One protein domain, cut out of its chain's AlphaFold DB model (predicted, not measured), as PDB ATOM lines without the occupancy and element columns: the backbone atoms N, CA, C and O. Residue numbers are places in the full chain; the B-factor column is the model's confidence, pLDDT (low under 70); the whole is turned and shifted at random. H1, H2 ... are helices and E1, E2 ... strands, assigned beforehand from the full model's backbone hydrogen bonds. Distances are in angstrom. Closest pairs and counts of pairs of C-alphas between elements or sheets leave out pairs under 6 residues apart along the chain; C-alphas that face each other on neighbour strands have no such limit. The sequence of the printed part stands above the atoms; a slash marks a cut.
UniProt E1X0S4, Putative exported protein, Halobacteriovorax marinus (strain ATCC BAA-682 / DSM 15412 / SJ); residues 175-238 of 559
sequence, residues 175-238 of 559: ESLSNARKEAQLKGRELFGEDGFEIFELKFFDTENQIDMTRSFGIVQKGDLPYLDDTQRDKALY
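Overview. This is residues 175 to 238 of the 559 residues of the protein "Putative exported protein" of Halobacteriovorax marinus (strain ATCC BAA-682 / DSM 15412 / SJ) (UniProt E1X0S4). A long hairpin of two antiparallel strands, E1 and E2, runs through the middle, with the long helix H1 lengthwise along one side of it and the short helix H2 set at a slant on the other side. The turn at residues 207 to 210 lies at one end of the longest axis, and the loop at residues 222 to 229, which leads from E2 to H2, reaches to the other end. The printed part has 64 residues, with two named helices and two named strands in the order H1, E1, E2, H2; its sheet has the order E1 - E2, and its class is mixed, helices and strands. The whole is only just compact, close to loose, with a radius of gyration of the C-alphas of 12.8 A, and its outline is only just elongated, spanning 39 by 26 by 16 A.

Along the chain. Start with the hairpin: find C-alpha 197 at (-32.472, 25.413, -14.938), where E1, residues 197 to 206, begins its run of 28.2 A. After the turn, E2, residues 211 to 221, runs back over 28.4 A to C-alpha 221 at (-33.935, 26.519, -18.739). Look next at H1, residues 175 to 192, which begins at C-alpha 175 at (-23.099, 4.649, -10.143) and is 25.7 A long. H2, residues 230 to 238, ends the printed part at C-alpha 238 at (-37.124, 20.530, -27.836).

Arrangement. E1 and E2 are antiparallel neighbours, with an angle of 157 degrees between their directions. Check N 198 and O 220 at 2.8 A, and N 206 and O 211 at 2.8 A, both within hydrogen-bond range. At residue 215, E2 bends by 61 degrees. Compare H1 with the strands: the closest C-alphas of H1 and E2 are those of Gly 188 and Ile 219, 6.2 A apart, and the closest of H1 and E1 are those of Gly 188 and Phe 197, 6.0 A apart. Turn then to H2, whose closest C-alpha to E2 is that of Leu 237, 5.4 A from that of Val 220. The closest C-alphas of H2 and E1 are those of Arg 233 and Phe 200, 7.8 A apart. H1 and H2 are apart. In H1 and H2 every O i to N i+4 pair is within hydrogen-bond range.

Size, cuts and confidence. The two C-alphas farthest apart are those of Glu 208 and Asp 224, at 39.6 A. The printed part has no cut. The links H1 to E1 and E1 to E2 are tight, and the link E2 to H2, with 8 residues, is short. The mean pLDDT of the printed part of this model is 92.3, and no printed residue is under 70.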
ATOM      1  N   GLU A 175     -24.246   3.734 -10.159       94.31
ATOM      2  CA  GLU A 175     -23.099   4.649 -10.143       94.31
ATOM      3  C   GLU A 175     -23.163   5.626 -11.327       94.31
ATOM      4  O   GLU A 175     -23.044   6.842 -11.159       94.31
ATOM      5  N   SER A 176     -23.413   5.101 -12.529       92.44
ATOM      6  CA  SER A 176     -23.521   5.901 -13.751       92.44
ATOM      7  C   SER A 176     -24.672   6.900 -13.658       92.44
ATOM      8  O   SER A 176     -24.529   8.023 -14.132       92.44
ATOM      9  N   LEU A 177     -25.790   6.520 -13.031       94.75
ATOM     10  CA  LEU A 177     -26.972   7.367 -12.868       94.75
ATOM     11  C   LEU A 177     -26.661   8.555 -11.961       94.75
ATOM     12  O   LEU A 177     -26.954   9.699 -12.311       94.75
ATOM     13  N   SER A 178     -25.997   8.290 -10.834       95.81
ATOM     14  CA  SER A 178     -25.519   9.323  -9.913       95.81
ATOM     15  C   SER A 178     -24.538  10.281 -10.596       95.81
ATOM     16  O   SER A 178     -24.686  11.501 -10.497       95.81
ATOM     17  N   ASN A 179     -23.573   9.748 -11.350       94.75
ATOM     18  CA  ASN A 179     -22.578  10.553 -12.061       94.75
ATOM     19  C   ASN A 179     -23.207  11.397 -13.179       94.75
ATOM     20  O   ASN A 179     -22.949  12.596 -13.253       94.75
ATOM     21  N   ALA A 180     -24.083  10.813 -14.002       94.50
ATOM     22  CA  ALA A 180     -24.772  11.532 -15.069       94.50
ATOM     23  C   ALA A 180     -25.652  12.662 -14.517       94.50
ATOM     24  O   ALA A 180     -25.663  13.749 -15.088       94.50
ATOM     25  N   ARG A 181     -26.312  12.463 -13.369       97.12
ATOM     26  CA  ARG A 181     -27.076  13.526 -12.701       97.12
ATOM     27  C   ARG A 181     -26.186  14.688 -12.257       97.12
ATOM     28  O   ARG A 181     -26.535  15.839 -12.499       97.12
ATOM     29  N   LYS A 182     -25.031  14.401 -11.643       96.88
ATOM     30  CA  LYS A 182     -24.055  15.431 -11.235       96.88
ATOM     31  C   LYS A 182     -23.493  16.190 -12.437       96.88
ATOM     32  O   LYS A 182     -23.395  17.411 -12.400       96.88
ATOM     33  N   GLU A 183     -23.154  15.478 -13.509       95.81
ATOM     34  CA  GLU A 183     -22.663  16.087 -14.751       95.81
ATOM     35  C   GLU A 183     -23.744  16.942 -15.427       95.81
ATOM     36  O   GLU A 183     -23.442  18.024 -15.925       95.81
ATOM     37  N   ALA A 184     -25.007  16.505 -15.404       96.06
ATOM     38  CA  ALA A 184     -26.132  17.301 -15.886       96.06
ATOM     39  C   ALA A 184     -26.307  18.583 -15.057       96.06
ATOM     40  O   ALA A 184     -26.500  19.650 -15.631       96.06
ATOM     41  N   GLN A 185     -26.187  18.495 -13.725       97.31
ATOM     42  CA  GLN A 185     -26.255  19.652 -12.820       97.31
ATOM     43  C   GLN A 185     -25.155  20.663 -13.116       97.31
ATOM     44  O   GLN A 185     -25.441  21.848 -13.244       97.31
ATOM     45  N   LEU A 186     -23.915  20.199 -13.273       96.75
ATOM     46  CA  LEU A 186     -22.794  21.067 -13.622       96.75
ATOM     47  C   LEU A 186     -23.031  21.771 -14.967       96.75
ATOM     48  O   LEU A 186     -22.934  22.991 -15.039       96.75
ATOM     49  N   LYS A 187     -23.434  21.019 -15.999       95.25
ATOM     50  CA  LYS A 187     -23.733  21.554 -17.338       95.25
ATOM     51  C   LYS A 187     -24.883  22.568 -17.316       95.25
ATOM     52  O   LYS A 187     -24.825  23.578 -18.007       95.25
ATOM     53  N   GLY A 188     -25.918  22.321 -16.510       96.31
ATOM     54  CA  GLY A 188     -27.012  23.269 -16.295       96.31
ATOM     55  C   GLY A 188     -26.538  24.573 -15.651       96.31
ATOM     56  O   GLY A 188     -26.861  25.645 -16.157       96.31
ATOM     57  N   ARG A 189     -25.706  24.489 -14.602       97.38
ATOM     58  CA  ARG A 189     -25.128  25.665 -13.925       97.38
ATOM     59  C   ARG A 189     -24.253  26.498 -14.848       97.38
ATOM     60  O   ARG A 189     -24.352  27.719 -14.840       97.38
ATOM     61  N   GLU A 190     -23.419  25.838 -15.647       96.25
ATOM     62  CA  GLU A 190     -22.543  26.496 -16.623       96.25
ATOM     63  C   GLU A 190     -23.334  27.271 -17.684       96.25
ATOM     64  O   GLU A 190     -22.903  28.342 -18.104       96.25
ATOM     65  N   LEU A 191     -24.487  26.747 -18.112       94.75
ATOM     66  CA  LEU A 191     -25.283  27.338 -19.190       94.75
ATOM     67  C   LEU A 191     -26.317  28.362 -18.710       94.75
ATOM     68  O   LEU A 191     -26.588  29.321 -19.428       94.75
ATOM     69  N   PHE A 192     -26.904  28.160 -17.530       95.88
ATOM     70  CA  PHE A 192     -28.077  28.919 -17.079       95.88
ATOM     71  C   PHE A 192     -27.925  29.539 -15.678       95.88
ATOM     72  O   PHE A 192     -28.847  30.196 -15.202       95.88
ATOM     73  N   GLY A 193     -26.782  29.362 -15.008       96.50
ATOM     74  CA  GLY A 193     -26.564  29.802 -13.624       96.50
ATOM     75  C   GLY A 193     -27.112  28.823 -12.578       96.50
ATOM     76  O   GLY A 193     -27.751  27.830 -12.918       96.50
ATOM     77  N   GLU A 194     -26.852  29.088 -11.292       94.75
ATOM     78  CA  GLU A 194     -27.138  28.151 -10.183       94.75
ATOM     79  C   GLU A 194     -28.601  27.692 -10.117       94.75
ATOM     80  O   GLU A 194     -28.860  26.501  -9.944       94.75
ATOM     81  N   ASP A 195     -29.542  28.612 -10.337       94.19
ATOM     82  CA  ASP A 195     -30.977  28.351 -10.198       94.19
ATOM     83  C   ASP A 195     -31.766  28.486 -11.508       94.19
ATOM     84  O   ASP A 195     -32.987  28.326 -11.496       94.19
ATOM     85  N   GLY A 196     -31.101  28.748 -12.640       96.12
ATOM     86  CA  GLY A 196     -31.753  29.062 -13.918       96.12
ATOM     87  C   GLY A 196     -32.216  27.858 -14.741       96.12
ATOM     88  O   GLY A 196     -32.651  28.031 -15.879       96.12
ATOM     89  N   PHE A 197     -32.130  26.637 -14.208       97.19
ATOM     90  CA  PHE A 197     -32.472  25.413 -14.938       97.19
ATOM     91  C   PHE A 197     -33.133  24.349 -14.058       97.19
ATOM     92  O   PHE A 197     -33.004  24.344 -12.834       97.19
ATOM     93  N   GLU A 198     -33.832  23.422 -14.706       96.00
ATOM     94  CA  GLU A 198     -34.357  22.190 -14.128       96.00
ATOM     95  C   GLU A 198     -33.723  20.982 -14.832       96.00
ATOM     96  O   GLU A 198     -33.405  21.021 -16.026       96.00
ATOM     97  N   ILE A 199     -33.530  19.898 -14.076       96.38
ATOM     98  CA  ILE A 199     -33.128  18.597 -14.613       96.38
ATOM     99  C   ILE A 199     -34.222  17.591 -14.334       96.38
ATOM    100  O   ILE A 199     -34.699  17.489 -13.204       96.38
ATOM    101  N   PHE A 200     -34.533  16.786 -15.341       95.44
ATOM    102  CA  PHE A 200     -35.515  15.720 -15.240       95.44
ATOM    103  C   PHE A 200     -35.023  14.438 -15.909       95.44
ATOM    104  O   PHE A 200     -34.092  14.439 -16.720       95.44
ATOM    105  N   GLU A 201     -35.614  13.321 -15.506       95.12
ATOM    106  CA  GLU A 201     -35.227  11.987 -15.949       95.12
ATOM    107  C   GLU A 201     -35.932  11.636 -17.259       95.12
ATOM    108  O   GLU A 201     -37.153  11.541 -17.301       95.12
ATOM    109  N   LEU A 202     -35.159  11.367 -18.310       92.06
ATOM    110  CA  LEU A 202     -35.676  10.804 -19.554       92.06
ATOM    111  C   LEU A 202     -35.711   9.281 -19.412       92.06
ATOM    112  O   LEU A 202     -34.677   8.595 -19.484       92.06
ATOM    113  N   LYS A 203     -36.911   8.768 -19.140       91.31
ATOM    114  CA  LYS A 203     -37.174   7.353 -18.880       91.31
ATOM    115  C   LYS A 203     -37.602   6.626 -20.145       91.31
ATOM    116  O   LYS A 203     -38.328   7.156 -20.976       91.31
ATOM    117  N   PHE A 204     -37.146   5.387 -20.266       86.31
ATOM    118  CA  PHE A 204     -37.538   4.475 -21.329       86.31
ATOM    119  C   PHE A 204     -38.047   3.190 -20.692       86.31
ATOM    120  O   PHE A 204     -37.387   2.637 -19.805       86.31
ATOM    121  N   PHE A 205     -39.192   2.713 -21.170       84.69
ATOM    122  CA  PHE A 205     -39.797   1.490 -20.672       84.69
ATOM    123  C   PHE A 205     -38.943   0.277 -21.062       84.69
ATOM    124  O   PHE A 205     -38.740  -0.017 -22.243       84.69
ATOM    125  N   ASP A 206     -38.428  -0.434 -20.062       80.50
ATOM    126  CA  ASP A 206     -37.792  -1.731 -20.239       80.50
ATOM    127  C   ASP A 206     -38.886  -2.800 -20.293       80.50
ATOM    128  O   ASP A 206     -39.395  -3.258 -19.268       80.50
ATOM    129  N   THR A 207     -39.238  -3.211 -21.512       76.94
ATOM    130  CA  THR A 207     -40.285  -4.207 -21.762       76.94
ATOM    131  C   THR A 207     -40.036  -5.544 -21.073       76.94
ATOM    132  O   THR A 207     -40.989  -6.265 -20.787       76.94
ATOM    133  N   GLU A 208     -38.775  -5.913 -20.826       72.25
ATOM    134  CA  GLU A 208     -38.449  -7.208 -20.232       72.25
ATOM    135  C   GLU A 208     -38.707  -7.213 -18.727       72.25
ATOM    136  O   GLU A 208     -39.272  -8.167 -18.191       72.25
ATOM    137  N   ASN A 209     -38.272  -6.151 -18.055       76.44
ATOM    138  CA  ASN A 209     -38.394  -6.029 -16.608       76.44
ATOM    139  C   ASN A 209     -39.696  -5.329 -16.189       76.44
ATOM    140  O   ASN A 209     -40.002  -5.313 -15.002       76.44
ATOM    141  N   GLN A 210     -40.461  -4.795 -17.149       86.31
ATOM    142  CA  GLN A 210     -41.685  -4.017 -16.933       86.31
ATOM    143  C   GLN A 210     -41.463  -2.830 -15.985       86.31
ATOM    144  O   GLN A 210     -42.276  -2.554 -15.106       86.31
ATOM    145  N   ILE A 211     -40.333  -2.143 -16.155       88.12
ATOM    146  CA  ILE A 211     -39.950  -0.982 -15.348       88.12
ATOM    147  C   ILE A 211     -39.495   0.164 -16.243       88.12
ATOM    148  O   ILE A 211     -38.879  -0.052 -17.286       88.12
ATOM    149  N   ASP A 212     -39.728   1.391 -15.796       88.94
ATOM    150  CA  ASP A 212     -39.136   2.569 -16.415       88.94
ATOM    151  C   ASP A 212     -37.688   2.744 -15.960       88.94
ATOM    152  O   ASP A 212     -37.389   2.826 -14.766       88.94
ATOM    153  N   MET A 213     -36.774   2.815 -16.925       89.94
ATOM    154  CA  MET A 213     -35.356   3.041 -16.670       89.94
ATOM    155  C   MET A 213     -34.925   4.409 -17.181       89.94
ATOM    156  O   MET A 213     -35.070   4.715 -18.364       89.94
ATOM    157  N   THR A 214     -34.301   5.203 -16.316       93.31
ATOM    158  CA  THR A 214     -33.668   6.466 -16.704       93.31
ATOM    159  C   THR A 214     -32.473   6.189 -17.614       93.31
ATOM    160  O   THR A 214     -31.554   5.446 -17.257       93.31
ATOM    161  N   ARG A 215     -32.480   6.768 -18.819       90.19
ATOM    162  CA  ARG A 215     -31.387   6.625 -19.802       90.19
ATOM    163  C   ARG A 215     -30.656   7.927 -20.069       90.19
ATOM    164  O   ARG A 215     -29.538   7.903 -20.575       90.19
ATOM    165  N   SER A 216     -31.273   9.050 -19.741       93.19
ATOM    166  CA  SER A 216     -30.685  10.362 -19.935       93.19
ATOM    167  C   SER A 216     -31.305  11.358 -18.964       93.19
ATOM    168  O   SER A 216     -32.338  11.083 -18.352       93.19
ATOM    169  N   PHE A 217     -30.657  12.503 -18.813       95.88
ATOM    170  CA  PHE A 217     -31.178  13.643 -18.075       95.88
ATOM    171  C   PHE A 217     -31.397  14.799 -19.045       95.88
ATOM    172  O   PHE A 217     -30.454  15.227 -19.714       95.88
ATOM    173  N   GLY A 218     -32.632  15.288 -19.130       95.56
ATOM    174  CA  GLY A 218     -32.954  16.515 -19.852       95.56
ATOM    175  C   GLY A 218     -32.551  17.728 -19.021       95.56
ATOM    176  O   GLY A 218     -32.760  17.732 -17.808       95.56
ATOM    177  N   ILE A 219     -31.956  18.736 -19.660       96.75
ATOM    178  CA  ILE A 219     -31.574  20.001 -19.024       96.75
ATOM    179  C   ILE A 219     -32.336  21.121 -19.728       96.75
ATOM    180  O   ILE A 219     -32.113  21.403 -20.910       96.75
ATOM    181  N   VAL A 220     -33.239  21.759 -18.994       96.44
ATOM    182  CA  VAL A 220     -34.121  22.797 -19.526       96.44
ATOM    183  C   VAL A 220     -33.972  24.073 -18.709       96.44
ATOM    184  O   VAL A 220     -33.907  24.026 -17.481       96.44
ATOM    185  N   GLN A 221     -33.887  25.214 -19.385       96.06
ATOM    186  CA  GLN A 221     -33.935  26.519 -18.739       96.06
ATOM    187  C   GLN A 221     -35.284  26.696 -18.034       96.06
ATOM    188  O   GLN A 221     -36.322  26.364 -18.603       96.06
ATOM    189  N   LYS A 222     -35.298  27.217 -16.804       94.50
ATOM    190  CA  LYS A 222     -36.565  27.501 -16.118       94.50
ATOM    191  C   LYS A 222     -37.310  28.620 -16.844       94.50
ATOM    192  O   LYS A 222     -36.728  29.668 -17.124       94.50
ATOM    193  N   GLY A 223     -38.591  28.390 -17.120       87.94
ATOM    194  CA  GLY A 223     -39.518  29.449 -17.505       87.94
ATOM    195  C   GLY A 223     -40.057  30.208 -16.290       87.94
ATOM    196  O   GLY A 223     -39.752  29.871 -15.146       87.94
ATOM    197  N   ASP A 224     -40.913  31.197 -16.549       88.62
ATOM    198  CA  ASP A 224     -41.596  31.975 -15.502       88.62
ATOM    199  C   ASP A 224     -42.533  31.111 -14.642       88.62
ATOM    200  O   ASP A 224     -42.783  31.408 -13.474       88.62
ATOM    201  N   LEU A 225     -43.046  30.023 -15.224       87.25
ATOM    202  CA  LEU A 225     -43.883  29.034 -14.558       87.25
ATOM    203  C   LEU A 225     -43.154  27.684 -14.487       87.25
ATOM    204  O   LEU A 225     -42.498  27.295 -15.458       87.25
ATOM    205  N   PRO A 226     -43.283  26.944 -13.370       89.00
ATOM    206  CA  PRO A 226     -42.708  25.610 -13.251       89.00
ATOM    207  C   PRO A 226     -43.410  24.624 -14.193       89.00
ATOM    208  O   PRO A 226     -44.627  24.685 -14.378       89.00
ATOM    209  N   TYR A 227     -42.650  23.677 -14.745       91.81
ATOM    210  CA  TYR A 227     -43.206  22.595 -15.554       91.81
ATOM    211  C   TYR A 227     -44.001  21.625 -14.672       91.81
ATOM    212  O   TYR A 227     -43.491  21.123 -13.668       91.81
ATOM    213  N   LEU A 228     -45.252  21.351 -15.046       92.44
ATOM    214  CA  LEU A 228     -46.161  20.532 -14.234       92.44
ATOM    215  C   LEU A 228     -45.970  19.025 -14.451       92.44
ATOM    216  O   LEU A 228     -46.254  18.230 -13.558       92.44
ATOM    217  N   ASP A 229     -45.499  18.634 -15.633       91.88
ATOM    218  CA  ASP A 229     -45.391  17.241 -16.060       91.88
ATOM    219  C   ASP A 229     -44.246  17.041 -17.069       91.88
ATOM    220  O   ASP A 229     -43.659  17.998 -17.585       91.88
ATOM    221  N   ASP A 230     -43.928  15.779 -17.363       87.62
ATOM    222  CA  ASP A 230     -42.849  15.417 -18.288       87.62
ATOM    223  C   ASP A 230     -43.143  15.838 -19.737       87.62
ATOM    224  O   ASP A 230     -42.222  16.175 -20.475       87.62
ATOM    225  N   THR A 231     -44.417  15.935 -20.137       89.56
ATOM    226  CA  THR A 231     -44.786  16.390 -21.490       89.56
ATOM    227  C   THR A 231     -44.419  17.861 -21.696       89.56
ATOM    228  O   THR A 231     -43.953  18.246 -22.770       89.56
ATOM    229  N   GLN A 232     -44.617  18.701 -20.678       93.19
ATOM    230  CA  GLN A 232     -44.206  20.103 -20.713       93.19
ATOM    231  C   GLN A 232     -42.683  20.239 -20.751       93.19
ATOM    232  O   GLN A 232     -42.165  21.038 -21.533       93.19
ATOM    233  N   ARG A 233     -41.968  19.425 -19.965       93.75
ATOM    234  CA  ARG A 233     -40.500  19.410 -19.947       93.75
ATOM    235  C   ARG A 233     -39.907  18.970 -21.287       93.75
ATOM    236  O   ARG A 233     -38.997  19.629 -21.783       93.75
ATOM    237  N   ASP A 234     -40.454  17.927 -21.910       90.06
ATOM    238  CA  ASP A 234     -40.016  17.440 -23.225       90.06
ATOM    239  C   ASP A 234     -40.232  18.489 -24.322       90.06
ATOM    240  O   ASP A 234     -39.332  18.766 -25.122       90.06
ATOM    241  N   LYS A 235     -41.408  19.135 -24.333       91.69
ATOM    242  CA  LYS A 235     -41.707  20.237 -25.260       91.69
ATOM    243  C   LYS A 235     -40.737  21.400 -25.079       91.69
ATOM    244  O   LYS A 235     -40.224  21.919 -26.068       91.69
ATOM    245  N   ALA A 236     -40.469  21.792 -23.836       94.50
ATOM    246  CA  ALA A 236     -39.543  22.873 -23.533       94.50
ATOM    247  C   ALA A 236     -38.094  22.522 -23.909       94.50
ATOM    248  O   ALA A 236     -37.391  23.352 -24.483       94.50
ATOM    249  N   LEU A 237     -37.664  21.278 -23.672       94.50
ATOM    250  CA  LEU A 237     -36.348  20.785 -24.071       94.50
ATOM    251  C   LEU A 237     -36.149  20.850 -25.595       94.50
ATOM    252  O   LEU A 237     -35.094  21.300 -26.053       94.50
ATOM    253  N   TYR A 238     -37.156  20.437 -26.373       92.88
ATOM    254  CA  TYR A 238     -37.124  20.530 -27.836       92.88
ATOM    255  C   TYR A 238     -37.174  21.981 -28.321       92.88
ATOM    256  O   TYR A 238     -36.347  22.369 -29.145       92.88
TER     257      TYR A 238